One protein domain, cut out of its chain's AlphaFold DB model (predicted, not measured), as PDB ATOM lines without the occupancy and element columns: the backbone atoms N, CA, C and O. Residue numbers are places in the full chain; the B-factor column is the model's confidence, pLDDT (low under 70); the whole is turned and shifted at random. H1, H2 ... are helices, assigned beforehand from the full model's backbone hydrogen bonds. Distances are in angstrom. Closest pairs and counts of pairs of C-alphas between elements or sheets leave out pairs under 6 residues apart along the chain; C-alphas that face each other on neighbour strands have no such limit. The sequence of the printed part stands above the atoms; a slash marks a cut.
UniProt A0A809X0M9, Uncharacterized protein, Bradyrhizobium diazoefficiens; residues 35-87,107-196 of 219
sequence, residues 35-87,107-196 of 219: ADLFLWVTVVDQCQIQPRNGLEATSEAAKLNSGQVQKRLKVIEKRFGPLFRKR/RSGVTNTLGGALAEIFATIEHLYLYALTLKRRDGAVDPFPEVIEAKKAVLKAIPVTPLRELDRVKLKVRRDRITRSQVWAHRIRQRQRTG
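Overview. This is residues 35 to 87 and 107 to 196 of the 219 residues of an uncharacterized protein of Bradyrhizobium diazoefficiens (UniProt A0A809X0M9). A knot of crossed helices has H1 at its core, with H2, H3 and H4 packed round it; from it H4 reaches toward one end and H7 toward the other. H4 and H7 overlap near their first residues and make most of the length; at H4's far end H5 folds back as a helical hairpin, and residues 134 to 147 stick out there. H6 lies near H1, on the way from H5 to H7. The 143 printed residues hold seven named helices, H1 to H7 in chain order, and no named strand, so the class is all helix. The whole is elongated, 65 by 34 by 25 A, and only just compact, close to loose, with a radius of gyration of the C-alphas of 17.3 A.

Arrangement. Start at the longest helix, H4, residues 113 to 134. Its residues 115 to 123 touch the hub H1, residues 35 to 49, closest at the C-alphas of Ala 119 and Val 41, 4.7 A, at a steep tilt of 64 degrees, opposite ways. H7, residues 177 to 194, touches H4 at a shallow tilt of 20 degrees, opposite ways, closest at the C-alphas of Ile 179 and Gly 116, 4.8 A. H5, residues 146 to 157, forms a helical hairpin with H4, closest at the C-alphas of Lys 152 and Tyr 129, 6.7 A. Look next at H2, residues 54 to 61, which touches H1 at the C-alphas of Gly 54 and Cys 47, 4.1 A. H3, residues 66 to 80, touches H1 about perpendicular, 75 degrees, closest at the C-alphas of Arg 72 and Asp 36, 6.3 A. H6, residues 163 to 170, is near H1 and close but not clearly touching H4, with the C-alphas of Arg 169 and His 127 7.9 A apart. In H1, H2, H3, H4, H5 and H7 every O i to N i+4 pair is within hydrogen-bond range; in H6 0 of 4 are, and 2 of 5 O i to N i+3 pairs.

Along the chain. Find C-alpha 113 at (227.573, 107.863, 265.145); from there H4 runs 31.5 A to C-alpha 134. H1 begins at C-alpha 35 (241.043, 93.352, 273.195) and is 21.4 A long; H3 is 20.9 A and H5 16.6 A. H7 runs 25.6 A to C-alpha 194 (207.832, 109.731, 259.575).

Size, cuts and confidence. The farthest C-alphas, of Ala 141 and Gly 196, are 65.2 A apart. Residues 88 to 106 are not printed; C-alphas 87 and 107 are 7.7 A apart across the cut. The link H4 to H5 is long. The mean pLDDT of the printed part is 71.8; residues 130 to 146 and 158 to 177 are among those under 70.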
ATOM      1  N   ALA A  35     241.946  94.390 273.676       81.94
ATOM      2  CA  ALA A  35     241.043  93.352 273.195       81.94
ATOM      3  C   ALA A  35     239.563  93.763 273.298       81.94
ATOM      4  O   ALA A  35     238.753  93.292 272.501       81.94
ATOM      5  N   ASP A  36     239.178  94.601 274.271       86.75
ATOM      6  CA  ASP A  36     237.808  95.134 274.383       86.75
ATOM      7  C   ASP A  36     237.501  96.081 273.225       86.75
ATOM      8  O   ASP A  36     236.429  96.026 272.622       86.75
ATOM      9  N   LEU A  37     238.483  96.906 272.867       86.81
ATOM     10  CA  LEU A  37     238.373  97.882 271.788       86.81
ATOM     11  C   LEU A  37     238.327  97.200 270.417       86.81
ATOM     12  O   LEU A  37     237.553  97.605 269.554       86.81
ATOM     13  N   PHE A  38     239.060  96.103 270.223       84.19
ATOM     14  CA  PHE A  38     238.933  95.306 269.001       84.19
ATOM     15  C   PHE A  38     237.676  94.435 268.960       84.19
ATOM     16  O   PHE A  38     237.121  94.233 267.878       84.19
ATOM     17  N   LEU A  39     237.190  93.957 270.110       86.44
ATOM     18  CA  LEU A  39     235.874  93.322 270.196       86.44
ATOM     19  C   LEU A  39     234.777  94.306 269.772       86.44
ATOM     20  O   LEU A  39     233.833  93.904 269.094       86.44
ATOM     21  N   TRP A  40     234.908  95.591 270.119       89.56
ATOM     22  CA  TRP A  40     233.971  96.625 269.682       89.56
ATOM     23  C   TRP A  40     233.871  96.721 268.158       89.56
ATOM     24  O   TRP A  40     232.760  96.773 267.637       89.56
ATOM     25  N   VAL A  41     234.995  96.667 267.438       86.25
ATOM     26  CA  VAL A  41     234.996  96.664 265.963       86.25
ATOM     27  C   VAL A  41     234.149  95.509 265.423       86.25
ATOM     28  O   VAL A  41     233.242  95.732 264.622       86.25
ATOM     29  N   THR A  42     234.368  94.292 265.935       83.44
ATOM     30  CA  THR A  42     233.584  93.106 265.557       83.44
ATOM     31  C   THR A  42     232.103  93.285 265.866       83.44
ATOM     32  O   THR A  42     231.263  92.968 265.025       83.44
ATOM     33  N   VAL A  43     231.775  93.824 267.044       86.50
ATOM     34  CA  VAL A  43     230.391  94.115 267.431       86.50
ATOM     35  C   VAL A  43     229.741  95.035 266.416       86.50
ATOM     36  O   VAL A  43     228.663  94.713 265.931       86.50
ATOM     37  N   VAL A  44     230.390  96.147 266.067       85.50
ATOM     38  CA  VAL A  44     229.854  97.115 265.106       85.50
ATOM     39  C   VAL A  44     229.642  96.476 263.740       85.50
ATOM     40  O   VAL A  44     228.562  96.640 263.178       85.50
ATOM     41  N   ASP A  45     230.607  95.712 263.237       79.00
ATOM     42  CA  ASP A  45     230.489  95.057 261.933       79.00
ATOM     43  C   ASP A  45     229.310  94.071 261.905       79.00
ATOM     44  O   ASP A  45     228.445  94.153 261.029       79.00
ATOM     45  N   GLN A  46     229.194  93.203 262.915       79.69
ATOM     46  CA  GLN A  46     228.089  92.242 263.004       79.69
ATOM     47  C   GLN A  46     226.734  92.929 263.189       79.69
ATOM     48  O   GLN A  46     225.743  92.547 262.569       79.69
ATOM     49  N   CYS A  47     226.682  93.974 264.009       79.12
ATOM     50  CA  CYS A  47     225.493  94.786 264.242       79.12
ATOM     51  C   CYS A  47     225.036  95.552 262.993       79.12
ATOM     52  O   CYS A  47     223.837  95.684 262.751       79.12
ATOM     53  N   GLN A  48     225.969  96.025 262.167       73.88
ATOM     54  CA  GLN A  48     225.647  96.730 260.928       73.88
ATOM     55  C   GLN A  48     225.109  95.790 259.846       73.88
ATOM     56  O   GLN A  48     224.183  96.179 259.132       73.88
ATOM     57  N   ILE A  49     225.628  94.560 259.761       71.88
ATOM     58  CA  ILE A  49     225.151  93.531 258.822       71.88
ATOM     59  C   ILE A  49     223.829  92.924 259.313       71.88
ATOM     60  O   ILE A  49     222.886  92.747 258.537       71.88
ATOM     61  N   GLN A  50     223.754  92.598 260.607       73.25
ATOM     62  CA  GLN A  50     222.653  91.867 261.233       73.25
ATOM     63  C   GLN A  50     222.195  92.548 262.535       73.25
ATOM     64  O   GLN A  50     222.498  92.074 263.630       73.25
ATOM     65  N   PRO A  51     221.378  93.613 262.471       68.81
ATOM     66  CA  PRO A  51     220.955  94.357 263.663       68.81
ATOM     67  C   PRO A  51     220.230  93.527 264.734       68.81
ATOM     68  O   PRO A  51     220.192  93.922 265.899       68.81
ATOM     69  N   ARG A  52     219.621  92.395 264.350       66.38
ATOM     70  CA  ARG A  52     218.873  91.506 265.254       66.38
ATOM     71  C   ARG A  52     219.779  90.540 266.020       66.38
ATOM     72  O   ARG A  52     219.608  90.397 267.225       66.38
ATOM     73  N   ASN A  53     220.736  89.928 265.325       71.88
ATOM     74  CA  ASN A  53     221.566  88.844 265.860       71.88
ATOM     75  C   ASN A  53     223.038  89.258 265.988       71.88
ATOM     76  O   ASN A  53     223.879  88.431 266.303       71.88
ATOM     77  N   GLY A  54     223.374  90.535 265.772       76.44
ATOM     78  CA  GLY A  54     224.759  90.999 265.708       76.44
ATOM     79  C   GLY A  54     225.563  90.684 266.968       76.44
ATOM     80  O   GLY A  54     226.725  90.314 266.869       76.44
ATOM     81  N   LEU A  55     224.944  90.735 268.153       81.75
ATOM     82  CA  LEU A  55     225.606  90.345 269.404       81.75
ATOM     83  C   LEU A  55     225.813  88.828 269.531       81.75
ATOM     84  O   LEU A  55     226.830  88.414 270.080       81.75
ATOM     85  N   GLU A  56     224.886  88.012 269.027       80.94
ATOM     86  CA  GLU A  56     225.022  86.546 268.987       80.94
ATOM     87  C   GLU A  56     226.104  86.147 267.979       80.94
ATOM     88  O   GLU A  56     227.054  85.460 268.342       80.94
ATOM     89  N   ALA A  57     226.056  86.719 266.775       77.19
ATOM     90  CA  ALA A  57     227.081  86.562 265.750       77.19
ATOM     91  C   ALA A  57     228.458  87.057 266.226       77.19
ATOM     92  O   ALA A  57     229.476  86.452 265.908       77.19
ATOM     93  N   THR A  58     228.516  88.122 267.037       82.19
ATOM     94  CA  THR A  58     229.765  88.557 267.693       82.19
ATOM     95  C   THR A  58     230.253  87.507 268.685       82.19
ATOM     96  O   THR A  58     231.446  87.238 268.751       82.19
ATOM     97  N   SER A  59     229.349  86.927 269.474       83.38
ATOM     98  CA  SER A  59     229.673  85.877 270.441       83.38
ATOM     99  C   SER A  59     230.350  84.691 269.750       83.38
ATOM    100  O   SER A  59     231.426  84.268 270.170       83.38
ATOM    101  N   GLU A  60     229.760  84.225 268.649       81.94
ATOM    102  CA  GLU A  60     230.293  83.150 267.807       81.94
ATOM    103  C   GLU A  60     231.640  83.542 267.185       81.94
ATOM    104  O   GLU A  60     232.634  82.832 267.340       81.94
ATOM    105  N   ALA A  61     231.702  84.722 266.563       76.81
ATOM    106  CA  ALA A  61     232.898  85.281 265.936       76.81
ATOM    107  C   ALA A  61     234.085  85.415 266.902       76.81
ATOM    108  O   ALA A  61     235.224  85.109 266.554       76.81
ATOM    109  N   ALA A  62     233.823  85.893 268.115       76.75
ATOM    110  CA  ALA A  62     234.840  86.138 269.128       76.75
ATOM    111  C   ALA A  62     235.148  84.897 269.979       76.75
ATOM    112  O   ALA A  62     236.022  84.978 270.840       76.75
ATOM    113  N   LYS A  63     234.441  83.774 269.771       83.19
ATOM    114  CA  LYS A  63     234.503  82.573 270.625       83.19
ATOM    115  C   LYS A  63     234.277  82.899 272.109       83.19
ATOM    116  O   LYS A  63     234.929  82.351 272.995       83.19
ATOM    117  N   LEU A  64     233.356  83.821 272.378       83.06
ATOM    118  CA  LEU A  64     232.953  84.239 273.721       83.06
ATOM    119  C   LEU A  64     231.508  83.826 273.967       83.06
ATOM    120  O   LEU A  64     230.741  83.655 273.024       83.06
ATOM    121  N   ASN A  65     231.097  83.725 275.230       83.31
ATOM    122  CA  ASN A  65     229.676  83.619 275.543       83.31
ATOM    123  C   ASN A  65     228.994  85.003 275.526       83.31
ATOM    124  O   ASN A  65     229.626  86.045 275.741       83.31
ATOM    125  N   SER A  66     227.679  85.023 275.303       77.25
ATOM    126  CA  SER A  66     226.918  86.269 275.132       77.25
ATOM    127  C   SER A  66     226.972  87.168 276.374       77.25
ATOM    128  O   SER A  66     227.022  88.396 276.267       77.25
ATOM    129  N   GLY A  67     227.041  86.565 277.565       80.38
ATOM    130  CA  GLY A  67     227.220  87.272 278.831       80.38
ATOM    131  C   GLY A  67     228.566  87.996 278.927       80.38
ATOM    132  O   GLY A  67     228.609  89.139 279.374       80.38
ATOM    133  N   GLN A  68     229.658  87.375 278.478       83.69
ATOM    134  CA  GLN A  68     230.996  87.969 278.437       83.69
ATOM    135  C   GLN A  68     231.035  89.154 277.475       83.69
ATOM    136  O   GLN A  68     231.511  90.220 277.861       83.69
ATOM    137  N   VAL A  69     230.466  89.012 276.274       83.44
ATOM    138  CA  VAL A  69     230.352  90.125 275.317       83.44
ATOM    139  C   VAL A  69     229.591  91.291 275.950       83.44
ATOM    140  O   VAL A  69     230.068  92.423 275.941       83.44
ATOM    141  N   GLN A  70     228.445  91.033 276.588       84.38
ATOM    142  CA  GLN A  70     227.665  92.088 277.241       84.38
ATOM    143  C   GLN A  70     228.410  92.777 278.389       84.38
ATOM    144  O   GLN A  70     228.292  93.996 278.528       84.38
ATOM    145  N   LYS A  71     229.163  92.031 279.203       85.62
ATOM    146  CA  LYS A  71     229.974  92.591 280.296       85.62
ATOM    147  C   LYS A  71     231.056  93.522 279.763       85.62
ATOM    148  O   LYS A  71     231.137  94.661 280.206       85.62
ATOM    149  N   ARG A  72     231.818  93.068 278.768       87.00
ATOM    150  CA  ARG A  72     232.882  93.856 278.128       87.00
ATOM    151  C   ARG A  72     232.310  95.113 277.464       87.00
ATOM    152  O   ARG A  72     232.795  96.215 277.690       87.00
ATOM    153  N   LEU A  73     231.172  94.985 276.776       87.44
ATOM    154  CA  LEU A  73     230.456  96.130 276.201       87.44
ATOM    155  C   LEU A  73     229.989  97.154 277.243       87.44
ATOM    156  O   LEU A  73     229.998  98.347 276.961       87.44
ATOM    157  N   LYS A  74     229.555  96.719 278.432       86.69
ATOM    158  CA  LYS A  74     229.172  97.652 279.504       86.69
ATOM    159  C   LYS A  74     230.356  98.485 279.983       86.69
ATOM    160  O   LYS A  74     230.164  99.666 280.243       86.69
ATOM    161  N   VAL A  75     231.548  97.896 280.078       88.19
ATOM    162  CA  VAL A  75     232.763  98.627 280.471       88.19
ATOM    163  C   VAL A  75     233.105  99.692 279.426       88.19
ATOM    164  O   VAL A  75     233.325 100.850 279.778       88.19
ATOM    165  N   ILE A  76     233.043  99.338 278.139       88.69
ATOM    166  CA  ILE A  76     233.284 100.283 277.039       88.69
ATOM    167  C   ILE A  76     232.265 101.436 277.076       88.69
ATOM    168  O   ILE A  76     232.655 102.602 277.045       88.69
ATOM    169  N   GLU A  77     230.966 101.143 277.210       87.75
ATOM    170  CA  GLU A  77     229.935 102.191 277.296       87.75
ATOM    171  C   GLU A  77     230.023 103.026 278.581       87.75
ATOM    172  O   GLU A  77     229.661 104.201 278.574       87.75
ATOM    173  N   LYS A  78     230.525 102.465 279.687       88.12
ATOM    174  CA  LYS A  78     230.779 103.241 280.908       88.12
ATOM    175  C   LYS A  78     231.847 104.311 280.669       88.12
ATOM    176  O   LYS A  78     231.737 105.404 281.214       88.12
ATOM    177  N   ARG A  79     232.864 104.012 279.852       88.56
ATOM    178  CA  ARG A  79     233.963 104.943 279.559       88.56
ATOM    179  C   ARG A  79     233.618 105.964 278.483       88.56
ATOM    180  O   ARG A  79     233.931 107.136 278.650       88.56
ATOM    181  N   PHE A  80     233.019 105.518 277.382       87.88
ATOM    182  CA  PHE A  80     232.785 106.352 276.198       87.88
ATOM    183  C   PHE A  80     231.348 106.884 276.099       87.88
ATOM    184  O   PHE A  80     231.030 107.639 275.186       87.88
ATOM    185  N   GLY A  81     230.475 106.508 277.034       88.25
ATOM    186  CA  GLY A  81     229.051 106.813 276.985       88.25
ATOM    187  C   GLY A  81     228.261 105.829 276.109       88.25
ATOM    188  O   GLY A  81     228.784 104.802 275.676       88.25
ATOM    189  N   PRO A  82     226.971 106.105 275.845       86.69
ATOM    190  CA  PRO A  82     226.125 105.224 275.046       86.69
ATOM    191  C   PRO A  82     226.657 105.099 273.614       86.69
ATOM    192  O   PRO A  82     226.786 106.104 272.916       86.69
ATOM    193  N   LEU A  83     226.906 103.873 273.148       87.81
ATOM    194  CA  LEU A  83     227.436 103.611 271.800       87.81
ATOM    195  C   LEU A  83     226.386 103.008 270.863       87.81
ATOM    196  O   LEU A  83     226.495 103.094 269.636       87.81
ATOM    197  N   PHE A  84     225.326 102.442 271.432       84.88
ATOM    198  CA  PHE A  84     224.141 102.042 270.687       84.88
ATOM    199  C   PHE A  84     223.122 103.174 270.598       84.88
ATOM    200  O   PHE A  84     223.010 104.041 271.471       84.88
ATOM    201  N   ARG A  85     222.320 103.156 269.531       75.56
ATOM    202  CA  ARG A  85     221.130 104.004 269.469       75.56
ATOM    203  C   ARG A  85     220.153 103.549 270.545       75.56
ATOM    204  O   ARG A  85     219.840 102.359 270.654       75.56
ATOM    205  N   LYS A  86     219.646 104.513 271.316       68.62
ATOM    206  CA  LYS A  86     218.496 104.282 272.187       68.62
ATOM    207  C   LYS A  86     217.338 103.844 271.299       68.62
ATOM    208  O   LYS A  86     217.001 104.521 270.327       68.62
ATOM    209  N   ARG A  87     216.741 102.701 271.624       59.41
ATOM    210  CA  ARG A  87     215.441 102.345 271.070       59.41
ATOM    211  C   ARG A  87     214.481 103.414 271.581       59.41
ATOM    212  O   ARG A  87     214.393 103.599 272.793       59.41
ATOM    213  N   ARG A 107     219.028  95.052 273.569       54.25
ATOM    214  CA  ARG A 107     219.734  96.228 273.027       54.25
ATOM    215  C   ARG A 107     219.450  96.315 271.526       54.25
ATOM    216  O   ARG A 107     219.522  95.302 270.833       54.25
ATOM    217  N   SER A 108     219.140  97.512 271.023       55.22
ATOM    218  CA  SER A 108     219.156  97.713 269.574       55.22
ATOM    219  C   SER A 108     220.570  97.389 269.099       55.22
ATOM    220  O   SER A 108     221.527  97.967 269.610       55.22
ATOM    221  N   GLY A 109     220.711  96.451 268.166       67.06
ATOM    222  CA  GLY A 109     221.999  96.143 267.557       67.06
ATOM    223  C   GLY A 109     222.410  97.193 266.532       67.06
ATOM    224  O   GLY A 109     223.087  96.847 265.584       67.06
ATOM    225  N   VAL A 110     221.967  98.450 266.650       74.00
ATOM    226  CA  VAL A 110     222.352  99.534 265.740       74.00
ATOM    227  C   VAL A 110     223.187 100.547 266.506       74.00
ATOM    228  O   VAL A 110     222.729 101.155 267.480       74.00
ATOM    229  N   THR A 111     224.419 100.751 266.055       79.75
ATOM    230  CA  THR A 111     225.334 101.728 266.640       79.75
ATOM    231  C   THR A 111     224.915 103.160 266.312       79.75
ATOM    232  O   THR A 111     224.299 103.455 265.280       79.75
ATOM    233  N   ASN A 112     225.207 104.083 267.226       83.69
ATOM    234  CA  ASN A 112     225.103 105.512 266.942       83.69
ATOM    235  C   ASN A 112     226.380 106.006 266.231       83.69
ATOM    236  O   ASN A 112     227.311 105.235 265.993       83.69
ATOM    237  N   THR A 113     226.422 107.289 265.860       83.25
ATOM    238  CA  THR A 113     227.573 107.863 265.145       83.25
ATOM    239  C   THR A 113     228.863 107.759 265.961       83.25
ATOM    240  O   THR A 113     229.899 107.425 265.396       83.25
ATOM    241  N   LEU A 114     228.791 107.984 267.277       85.69
ATOM    242  CA  LEU A 114     229.935 107.853 268.182       85.69
ATOM    243  C   LEU A 114     230.461 106.413 268.199       85.69
ATOM    244  O   LEU A 114     231.653 106.192 268.027       85.69
ATOM    245  N   GLY A 115     229.566 105.434 268.326       86.88
ATOM    246  CA  GLY A 115     229.901 104.017 268.290       86.88
ATOM    247  C   GLY A 115     230.542 103.588 266.970       86.88
ATOM    248  O   GLY A 115     231.560 102.895 266.976       86.88
ATOM    249  N   GLY A 116     229.992 104.044 265.841       84.44
ATOM    250  CA  GLY A 116     230.577 103.812 264.519       84.44
ATOM    251  C   GLY A 116     231.956 104.463 264.351       84.44
ATOM    252  O   GLY A 116     232.860 103.829 263.817       84.44
ATOM    253  N   ALA A 117     232.138 105.693 264.839       83.75
ATOM    254  CA  ALA A 117     233.418 106.399 264.781       83.75
ATOM    255  C   ALA A 117     234.488 105.738 265.657       83.75
ATOM    256  O   ALA A 117     235.616 105.551 265.208       83.75
ATOM    257  N   LEU A 118     234.121 105.317 266.870       89.06
ATOM    258  CA  LEU A 118     235.013 104.594 267.773       89.06
ATOM    259  C   LEU A 118     235.516 103.294 267.129       89.06
ATOM    260  O   LEU A 118     236.705 102.996 267.181       89.06
ATOM    261  N   ALA A 119     234.624 102.548 266.469       87.12
ATOM    262  CA  ALA A 119     234.999 101.335 265.746       87.12
ATOM    263  C   ALA A 119     235.939 101.624 264.572       87.12
ATOM    264  O   ALA A 119     236.899 100.890 264.367       87.12
ATOM    265  N   GLU A 120     235.701 102.702 263.825       82.62
ATOM    266  CA  GLU A 120     236.545 103.079 262.689       82.62
ATOM    267  C   GLU A 120     237.972 103.462 263.119       82.62
ATOM    268  O   GLU A 120     238.942 103.081 262.460       82.62
ATOM    269  N   ILE A 121     238.122 104.163 264.250       84.75
ATOM    270  CA  ILE A 121     239.438 104.506 264.814       84.75
ATOM    271  C   ILE A 121     240.218 103.230 265.147       84.75
ATOM    272  O   ILE A 121     241.362 103.077 264.720       84.75
ATOM    273  N   PHE A 122     239.600 102.287 265.861       84.06
ATOM    274  CA  PHE A 122     240.281 101.047 266.240       84.06
ATOM    275  C   PHE A 122     240.524 100.113 265.060       84.06
ATOM    276  O   PHE A 122     241.589  99.505 264.994       84.06
ATOM    277  N   ALA A 123     239.612 100.059 264.090       79.06
ATOM    278  CA  ALA A 123     239.862  99.364 262.834       79.06
ATOM    279  C   ALA A 123     241.083  99.965 262.119       79.06
ATOM    280  O   ALA A 123     241.946  99.229 261.657       79.06
ATOM    281  N   THR A 124     241.219 101.293 262.074       76.44
ATOM    282  CA  THR A 124     242.394 101.944 261.468       76.44
ATOM    283  C   THR A 124     243.685 101.548 262.186       76.44
ATOM    284  O   THR A 124     244.661 101.180 261.536       76.44
ATOM    285  N   ILE A 125     243.680 101.563 263.522       79.56
ATOM    286  CA  ILE A 125     244.827 101.135 264.332       79.56
ATOM    287  C   ILE A 125     245.195  99.678 264.021       79.56
ATOM    288  O   ILE A 125     246.361  99.385 263.771       79.56
ATOM    289  N   GLU A 126     244.221  98.770 263.959       75.19
ATOM    290  CA  GLU A 126     244.452  97.373 263.573       75.19
ATOM    291  C   GLU A 126     245.100  97.235 262.191       75.19
ATOM    292  O   GLU A 126     246.058  96.480 262.028       75.19
ATOM    293  N   HIS A 127     244.596  97.967 261.193       72.00
ATOM    294  CA  HIS A 127     245.145  97.934 259.838       72.00
ATOM    295  C   HIS A 127     246.592  98.427 259.808       72.00
ATOM    296  O   HIS A 127     247.412  97.842 259.104       72.00
ATOM    297  N   LEU A 128     246.929  99.449 260.600       72.50
ATOM    298  CA  LEU A 128     248.309  99.912 260.747       72.50
ATOM    299  C   LEU A 128     249.201  98.836 261.382       72.50
ATOM    300  O   LEU A 128     250.309  98.622 260.896       72.50
ATOM    301  N   TYR A 129     248.719  98.109 262.398       71.62
ATOM    302  CA  TYR A 129     249.449  96.973 262.980       71.62
ATOM    303  C   TYR A 129     249.694  95.858 261.957       71.62
ATOM    304  O   TYR A 129     250.810  95.346 261.857       71.62
ATOM    305  N   LEU A 130     248.674  95.504 261.173       68.88
ATOM    306  CA  LEU A 130     248.779  94.498 260.115       68.88
ATOM    307  C   LEU A 130     249.759  94.929 259.024       68.88
ATOM    308  O   LEU A 130     250.651  94.166 258.662       68.88
ATOM    309  N   TYR A 131     249.631  96.163 258.538       67.19
ATOM    310  CA  TYR A 131     250.520  96.720 257.525       67.19
ATOM    311  C   TYR A 131     251.972  96.756 258.010       67.19
ATOM    312  O   TYR A 131     252.873  96.315 257.297       67.19
ATOM    313  N   ALA A 132     252.198  97.173 259.257       69.56
ATOM    314  CA  ALA A 132     253.523  97.227 259.860       69.56
ATOM    315  C   ALA A 132     254.211  95.857 259.997       69.56
ATOM    316  O   ALA A 132     255.427  95.827 260.157       69.56
ATOM    317  N   LEU A 133     253.471  94.742 259.947       67.00
ATOM    318  CA  LEU A 133     254.041  93.389 259.866       67.00
ATOM    319  C   LEU A 133     254.341  92.941 258.431       67.00
ATOM    320  O   LEU A 133     255.159  92.049 258.231       67.00
ATOM    321  N   THR A 134     253.669  93.526 257.437       63.69
ATOM    322  CA  THR A 134     253.906  93.236 256.012       63.69
ATOM    323  C   THR A 134     255.026  94.068 255.402       63.69
ATOM    324  O   THR A 134     255.533  93.716 254.336       63.69
ATOM    325  N   LEU A 135     255.422  95.156 256.069       62.72
ATOM    326  CA  LEU A 135     256.583  95.954 255.699       62.72
ATOM    327  C   LEU A 135     257.851  95.101 255.830       62.72
ATOM    328  O   LEU A 135     258.479  95.043 256.882       62.72
ATOM    329  N   LYS A 136     258.240  94.441 254.738       56.41
ATOM    330  CA  LYS A 136     259.616  93.980 254.563       56.41
ATOM    331  C   LYS A 136     260.488  95.220 254.381       56.41
ATOM    332  O   LYS A 136     260.137  96.101 253.592       56.41
ATOM    333  N   ARG A 137     261.621  95.301 255.086       57.59
ATOM    334  CA  ARG A 137     262.663  96.271 254.725       57.59
ATOM    335  C   ARG A 137     263.028  96.032 253.257       57.59
ATOM    336  O   ARG A 137     263.172  94.879 252.851       57.59
ATOM    337  N   ARG A 138     263.134  97.111 252.475       55.88
ATOM    338  CA  ARG A 138     263.419  97.068 251.028       55.88
ATOM    339  C   ARG A 138     264.695  96.281 250.689       55.88
ATOM    340  O   ARG A 138     264.790  95.774 249.579       55.88
ATOM    341  N   ASP A 139     265.588  96.095 251.663       59.22
ATOM    342  CA  ASP A 139     266.975  95.691 251.418       59.22
ATOM    343  C   ASP A 139     267.367  94.363 252.100       59.22
ATOM    344  O   ASP A 139     268.540  94.113 252.350       59.22
ATOM    345  N   GLY A 140     266.404  93.510 252.477       56.88
ATOM    346  CA  GLY A 140     266.705  92.194 253.075       56.88
ATOM    347  C   GLY A 140     267.340  92.233 254.476       56.88
ATOM    348  O   GLY A 140     267.688  91.189 255.021       56.88
ATOM    349  N   ALA A 141     267.467  93.419 255.079       61.03
ATOM    350  CA  ALA A 141     268.031  93.600 256.409       61.03
ATOM    351  C   ALA A 141     267.148  92.981 257.507       61.03
ATOM    352  O   ALA A 141     265.931  93.199 257.538       61.03
ATOM    353  N   VAL A 142     267.789  92.263 258.436       59.00
ATOM    354  CA  VAL A 142     267.188  91.787 259.692       59.00
ATOM    355  C   VAL A 142     266.643  92.996 260.460       59.00
ATOM    356  O   VAL A 142     267.304  94.033 260.548       59.00
ATOM    357  N   ASP A 143     265.407  92.897 260.956       62.47
ATOM    358  CA  ASP A 143     264.779  93.984 261.709       62.47
ATOM    359  C   ASP A 143     265.576  94.193 263.013       62.47
ATOM    360  O   ASP A 143     265.730  93.232 263.766       62.47
ATOM    361  N   PRO A 144     266.118  95.394 263.300       59.19
ATOM    362  CA  PRO A 144     266.993  95.635 264.451       59.19
ATOM    363  C   PRO A 144     266.292  95.476 265.802       59.19
ATOM    364  O   PRO A 144     266.957  95.500 266.830       59.19
ATOM    365  N   PHE A 145     264.965  95.331 265.800       68.75
ATOM    366  CA  PHE A 145     264.146  95.162 266.995       68.75
ATOM    367  C   PHE A 145     263.192  93.966 266.819       68.75
ATOM    368  O   PHE A 145     261.990  94.158 266.590       68.75
ATOM    369  N   PRO A 146     263.694  92.719 266.875       69.81
ATOM    370  CA  PRO A 146     262.855  91.523 266.777       69.81
ATOM    371  C   PRO A 146     261.749  91.496 267.845       69.81
ATOM    372  O   PRO A 146     260.632  91.055 267.566       69.81
ATOM    373  N   GLU A 147     261.999  92.078 269.019       73.81
ATOM    374  CA  GLU A 147     261.040  92.215 270.116       73.81
ATOM    375  C   GLU A 147     259.828  93.067 269.709       73.81
ATOM    376  O   GLU A 147     258.702  92.810 270.135       73.81
ATOM    377  N   VAL A 148     260.017  94.060 268.831       70.25
ATOM    378  CA  VAL A 148     258.920  94.895 268.311       70.25
ATOM    379  C   VAL A 148     258.028  94.086 267.371       70.25
ATOM    380  O   VAL A 148     256.804  94.238 267.400       70.25
ATOM    381  N   ILE A 149     258.600  93.197 266.551       71.25
ATOM    382  CA  ILE A 149     257.816  92.262 265.729       71.25
ATOM    383  C   ILE A 149     257.041  91.297 266.629       71.25
ATOM    384  O   ILE A 149     255.857  91.045 266.383       71.25
ATOM    385  N   GLU A 150     257.680  90.751 267.662       74.38
ATOM    386  CA  GLU A 150     257.029  89.847 268.611       74.38
ATOM    387  C   GLU A 150     255.892  90.532 269.367       74.38
ATOM    388  O   GLU A 150     254.790  89.982 269.429       74.38
ATOM    389  N   ALA A 151     256.099  91.764 269.834       71.44
ATOM    390  CA  ALA A 151     255.068  92.573 270.473       71.44
ATOM    391  C   ALA A 151     253.887  92.835 269.524       71.44
ATOM    392  O   ALA A 151     252.733  92.613 269.894       71.44
ATOM    393  N   LYS A 152     254.148  93.219 268.265       68.69
ATOM    394  CA  LYS A 152     253.101  93.389 267.239       68.69
ATOM    395  C   LYS A 152     252.325  92.086 266.998       68.69
ATOM    396  O   LYS A 152     251.097  92.106 266.929       68.69
ATOM    397  N   LYS A 153     253.014  90.942 266.907       71.44
ATOM    398  CA  LYS A 153     252.385  89.615 266.762       71.44
ATOM    399  C   LYS A 153     251.555  89.240 267.994       71.44
ATOM    400  O   LYS A 153     250.467  88.691 267.836       71.44
ATOM    401  N   ALA A 154     252.034  89.534 269.201       74.56
ATOM    402  CA  ALA A 154     251.316  89.285 270.449       74.56
ATOM    403  C   ALA A 154     250.035  90.128 270.541       74.56
ATOM    404  O   ALA A 154     248.973  89.591 270.860       74.56
ATOM    405  N   VAL A 155     250.108  91.409 270.163       70.50
ATOM    406  CA  VAL A 155     248.939  92.290 270.043       70.50
ATOM    407  C   VAL A 155     247.920  91.699 269.071       70.50
ATOM    408  O   VAL A 155     246.753  91.595 269.434       70.50
ATOM    409  N   LEU A 156     248.343  91.236 267.888       69.31
ATOM    410  CA  LEU A 156     247.434  90.612 266.917       69.31
ATOM    411  C   LEU A 156     246.798  89.311 267.413       69.31
ATOM    412  O   LEU A 156     245.625  89.076 267.137       69.31
ATOM    413  N   LYS A 157     247.528  88.473 268.159       70.69
ATOM    414  CA  LYS A 157     246.965  87.249 268.756       70.69
ATOM    415  C   LYS A 157     245.841  87.548 269.753       70.69
ATOM    416  O   LYS A 157     244.956  86.717 269.929       70.69
ATOM    417  N   ALA A 158     245.867  88.716 270.392       65.56
ATOM    418  CA  ALA A 158     244.813  89.162 271.300       65.56
ATOM    419  C   ALA A 158     243.575  89.725 270.572       65.56
ATOM    420  O   ALA A 158     242.546  89.973 271.207       65.56
ATOM    421  N   ILE A 159     243.650  89.930 269.252       66.12
ATOM    422  CA  ILE A 159     242.533  90.398 268.431       66.12
ATOM    423  C   ILE A 159     241.679  89.189 268.037       66.12
ATOM    424  O   ILE A 159     242.208  88.234 267.472       66.12
ATOM    425  N   PRO A 160     240.354  89.203 268.269       60.22
ATOM    426  CA  PRO A 160     239.468  88.188 267.714       60.22
ATOM    427  C   PRO A 160     239.435  88.327 266.182       60.22
ATOM    428  O   PRO A 160     238.673  89.121 265.622       60.22
ATOM    429  N   VAL A 161     240.312  87.591 265.496       54.19
ATOM    430  CA  VAL A 161     240.416  87.589 264.033       54.19
ATOM    431  C   VAL A 161     239.151  86.947 263.470       54.19
ATOM    432  O   VAL A 161     238.944  85.744 263.592       54.19
ATOM    433  N   THR A 162     238.275  87.756 262.878       53.50
ATOM    434  CA  THR A 162     237.116  87.278 262.112       53.50
ATOM    435  C   THR A 162     237.242  87.720 260.649       53.50
ATOM    436  O   THR A 162     237.759  88.812 260.395       53.50
ATOM    437  N   PRO A 163     236.754  86.914 259.685       43.91
ATOM    438  CA  PRO A 163     237.117  86.996 258.265       43.91
ATOM    439  C   PRO A 163     236.534  88.211 257.522       43.91
ATOM    440  O   PRO A 163     236.896  88.481 256.385       43.91
ATOM    441  N   LEU A 164     235.676  89.016 258.158       43.53
ATOM    442  CA  LEU A 164     235.093  90.213 257.533       43.53
ATOM    443  C   LEU A 164     236.096  91.357 257.310       43.53
ATOM    444  O   LEU A 164     235.829  92.239 256.498       43.53
ATOM    445  N   ARG A 165     237.261  91.329 257.973       54.88
ATOM    446  CA  ARG A 165     238.320  92.341 257.808       54.88
ATOM    447  C   ARG A 165     239.182  92.111 256.559       54.88
ATOM    448  O   ARG A 165     239.993  92.963 256.210       54.88
ATOM    449  N   GLU A 166     239.011  90.989 255.858       44.62
ATOM    450  CA  GLU A 166     239.720  90.715 254.599       44.62
ATOM    451  C   GLU A 166     239.200  91.572 253.434       44.62
ATOM    452  O   GLU A 166     239.977  91.946 252.557       44.62
ATOM    453  N   LEU A 167     237.923  91.976 253.462       41.38
ATOM    454  CA  LEU A 167     237.333  92.866 252.452       41.38
ATOM    455  C   LEU A 167     237.908  94.295 252.508       41.38
ATOM    456  O   LEU A 167     238.091  94.916 251.459       41.38
ATOM    457  N   ASP A 168     238.264  94.783 253.701       49.38
ATOM    458  CA  ASP A 168     238.882  96.104 253.900       49.38
ATOM    459  C   ASP A 168     240.362  96.123 253.453       49.38
ATOM    460  O   ASP A 168     240.857  97.144 252.968       49.38
ATOM    461  N   ARG A 169     241.063  94.974 253.510       47.50
ATOM    462  CA  ARG A 169     242.471  94.847 253.073       47.50
ATOM    463  C   ARG A 169     242.665  95.045 251.570       47.50
ATOM    464  O   ARG A 169     243.723  95.505 251.150       47.50
ATOM    465  N   VAL A 170     241.661  94.709 250.759       43.03
ATOM    466  CA  VAL A 170     241.767  94.736 249.289       43.03
ATOM    467  C   VAL A 170     241.356  96.096 248.704       43.03
ATOM    468  O   VAL A 170     241.710  96.411 247.568       43.03
ATOM    469  N   LYS A 171     240.646  96.956 249.456       42.62
ATOM    470  CA  LYS A 171     240.131  98.240 248.941       42.62
ATOM    471  C   LYS A 171     240.213  99.388 249.954       42.62
ATOM    472  O   LYS A 171     239.202  99.971 250.328       42.62
ATOM    473  N   LEU A 172     241.432  99.856 250.235       42.88
ATOM    474  CA  LEU A 172     241.709 101.138 250.924       42.88
ATOM    475  C   LEU A 172     241.032 102.382 250.288       42.88
ATOM    476  O   LEU A 172     241.062 103.468 250.872       42.88
ATOM    477  N   LYS A 173     240.435 102.252 249.093       41.34
ATOM    478  CA  LYS A 173     239.751 103.336 248.368       41.34
ATOM    479  C   LYS A 173     238.281 103.552 248.768       41.34
ATOM    480  O   LYS A 173     237.782 104.648 248.535       41.34
ATOM    481  N   VAL A 174     237.596 102.595 249.404       45.62
ATOM    482  CA  VAL A 174     236.191 102.774 249.844       45.62
ATOM    483  C   VAL A 174     236.185 103.227 251.310       45.62
ATOM    484  O   VAL A 174     235.945 102.463 252.237       45.62
ATOM    485  N   ARG A 175     236.601 104.478 251.534       47.25
ATOM    486  CA  ARG A 175     236.903 105.046 252.859       47.25
ATOM    487  C   ARG A 175     235.637 105.303 253.703       47.25
ATOM    488  O   ARG A 175     234.738 106.008 253.253       47.25
ATOM    489  N   ARG A 176     235.664 104.872 254.975       53.84
ATOM    490  CA  ARG A 176     234.729 105.198 256.085       53.84
ATOM    491  C   ARG A 176     233.349 104.547 256.034       53.84
ATOM    492  O   ARG A 176     232.318 105.204 256.215       53.84
ATOM    493  N   ASP A 177     233.335 103.234 255.866       65.50
ATOM    494  CA  ASP A 177     232.096 102.474 255.759       65.50
ATOM    495  C   ASP A 177     231.301 102.465 257.088       65.50
ATOM    496  O   ASP A 177     230.116 102.786 257.122       65.50
ATOM    497  N   ARG A 178     231.943 102.259 258.250       71.38
ATOM    498  CA  ARG A 178     231.220 102.105 259.538       71.38
ATOM    499  C   ARG A 178     230.486 103.364 259.999       71.38
ATOM    500  O   ARG A 178     229.369 103.263 260.519       71.38
ATOM    501  N   ILE A 179     231.079 104.545 259.829       69.69
ATOM    502  CA  ILE A 179     230.436 105.819 260.195       69.69
ATOM    503  C   ILE A 179     229.252 106.074 259.262       69.69
ATOM    504  O   ILE A 179     228.139 106.320 259.731       69.69
ATOM    505  N   THR A 180     229.477 105.933 257.955       67.38
ATOM    506  CA  THR A 180     228.455 106.127 256.921       67.38
ATOM    507  C   THR A 180     227.298 105.147 257.112       67.38
ATOM    508  O   THR A 180     226.151 105.576 257.205       67.38
ATOM    509  N   ARG A 181     227.562 103.853 257.339       71.06
ATOM    510  CA  ARG A 181     226.536 102.844 257.670       71.06
ATOM    511  C   ARG A 181     225.744 103.205 258.922       71.06
ATOM    512  O   ARG A 181     224.524 103.050 258.945       71.06
ATOM    513  N   SER A 182     226.398 103.752 259.950       72.94
ATOM    514  CA  SER A 182     225.720 104.219 261.173       72.94
ATOM    515  C   SER A 182     224.803 105.424 260.916       72.94
ATOM    516  O   SER A 182     223.770 105.570 261.582       72.94
ATOM    517  N   GLN A 183     225.153 106.286 259.955       73.56
ATOM    518  CA  GLN A 183     224.325 107.407 259.497       73.56
ATOM    519  C   GLN A 183     223.177 106.947 258.587       73.56
ATOM    520  O   GLN A 183     222.046 107.389 258.781       73.56
ATOM    521  N   VAL A 184     223.419 106.006 257.670       73.50
ATOM    522  CA  VAL A 184     222.390 105.392 256.813       73.50
ATOM    523  C   VAL A 184     221.347 104.678 257.669       73.50
ATOM    524  O   VAL A 184     220.147 104.887 257.489       73.50
ATOM    525  N   TRP A 185     221.774 103.916 258.679       72.81
ATOM    526  CA  TRP A 185     220.858 103.355 259.673       72.81
ATOM    527  C   TRP A 185     220.056 104.447 260.391       72.81
ATOM    528  O   TRP A 185     218.847 104.306 260.563       72.81
ATOM    529  N   ALA A 186     220.687 105.569 260.758       73.38
ATOM    530  CA  ALA A 186     219.989 106.721 261.339       73.38
ATOM    531  C   ALA A 186     218.883 107.256 260.429       73.38
ATOM    532  O   ALA A 186     217.817 107.639 260.907       73.38
ATOM    533  N   HIS A 187     219.176 107.353 259.134       73.69
ATOM    534  CA  HIS A 187     218.252 107.859 258.135       73.69
ATOM    535  C   HIS A 187     217.079 106.893 257.947       73.69
ATOM    536  O   HIS A 187     215.936 107.304 258.113       73.69
ATOM    537  N   ARG A 188     217.351 105.596 257.738       72.06
ATOM    538  CA  ARG A 188     216.322 104.546 257.606       72.06
ATOM    539  C   ARG A 188     215.372 104.506 258.806       72.06
ATOM    540  O   ARG A 188     214.165 104.363 258.638       72.06
ATOM    541  N   ILE A 189     215.908 104.671 260.017       71.38
ATOM    542  CA  ILE A 189     215.104 104.719 261.246       71.38
ATOM    543  C   ILE A 189     214.234 105.986 261.290       71.38
ATOM    544  O   ILE A 189     213.051 105.892 261.610       71.38
ATOM    545  N   ARG A 190     214.787 107.158 260.945       70.50
ATOM    546  CA  ARG A 190     214.034 108.426 260.908       70.50
ATOM    547  C   ARG A 190     212.935 108.426 259.846       70.50
ATOM    548  O   ARG A 190     211.834 108.883 260.130       70.50
ATOM    549  N   GLN A 191     213.204 107.887 258.657       67.12
ATOM    550  CA  GLN A 191     212.198 107.759 257.601       67.12
ATOM    551  C   GLN A 191     211.016 106.901 258.062       67.12
ATOM    552  O   GLN A 191     209.870 107.299 257.900       67.12
ATOM    553  N   ARG A 192     211.275 105.781 258.752       64.88
ATOM    554  CA  ARG A 192     210.200 104.954 259.330       64.88
ATOM    555  C   ARG A 192     209.369 105.667 260.392       64.88
ATOM    556  O   ARG A 192     208.161 105.469 260.443       64.88
ATOM    557  N   GLN A 193     209.994 106.499 261.224       61.81
ATOM    558  CA  GLN A 193     209.262 107.309 262.205       61.81
ATOM    559  C   GLN A 193     208.301 108.288 261.527       61.81
ATOM    560  O   GLN A 193     207.214 108.517 262.043       61.81
ATOM    561  N   ARG A 194     208.683 108.830 260.364       58.06
ATOM    562  CA  ARG A 194     207.832 109.731 259.575       58.06
ATOM    563  C   ARG A 194     206.702 109.000 258.855       58.06
ATOM    564  O   ARG A 194     205.610 109.541 258.773       58.06
ATOM    565  N   THR A 195     206.937 107.780 258.368       61.09
ATOM    566  CA  THR A 195     205.923 106.997 257.635       61.09
ATOM    567  C   THR A 195     204.960 106.219 258.535       61.09
ATOM    568  O   THR A 195     204.095 105.510 258.028       61.09
ATOM    569  N   GLY A 196     205.099 106.310 259.864       51.69
ATOM    570  CA  GLY A 196     204.144 105.742 260.821       51.69
ATOM    571  C   GLY A 196     204.076 104.213 260.850       51.69
ATOM    572  O   GLY A 196     203.187 103.666 261.492       51.69
TER     573      GLY A 196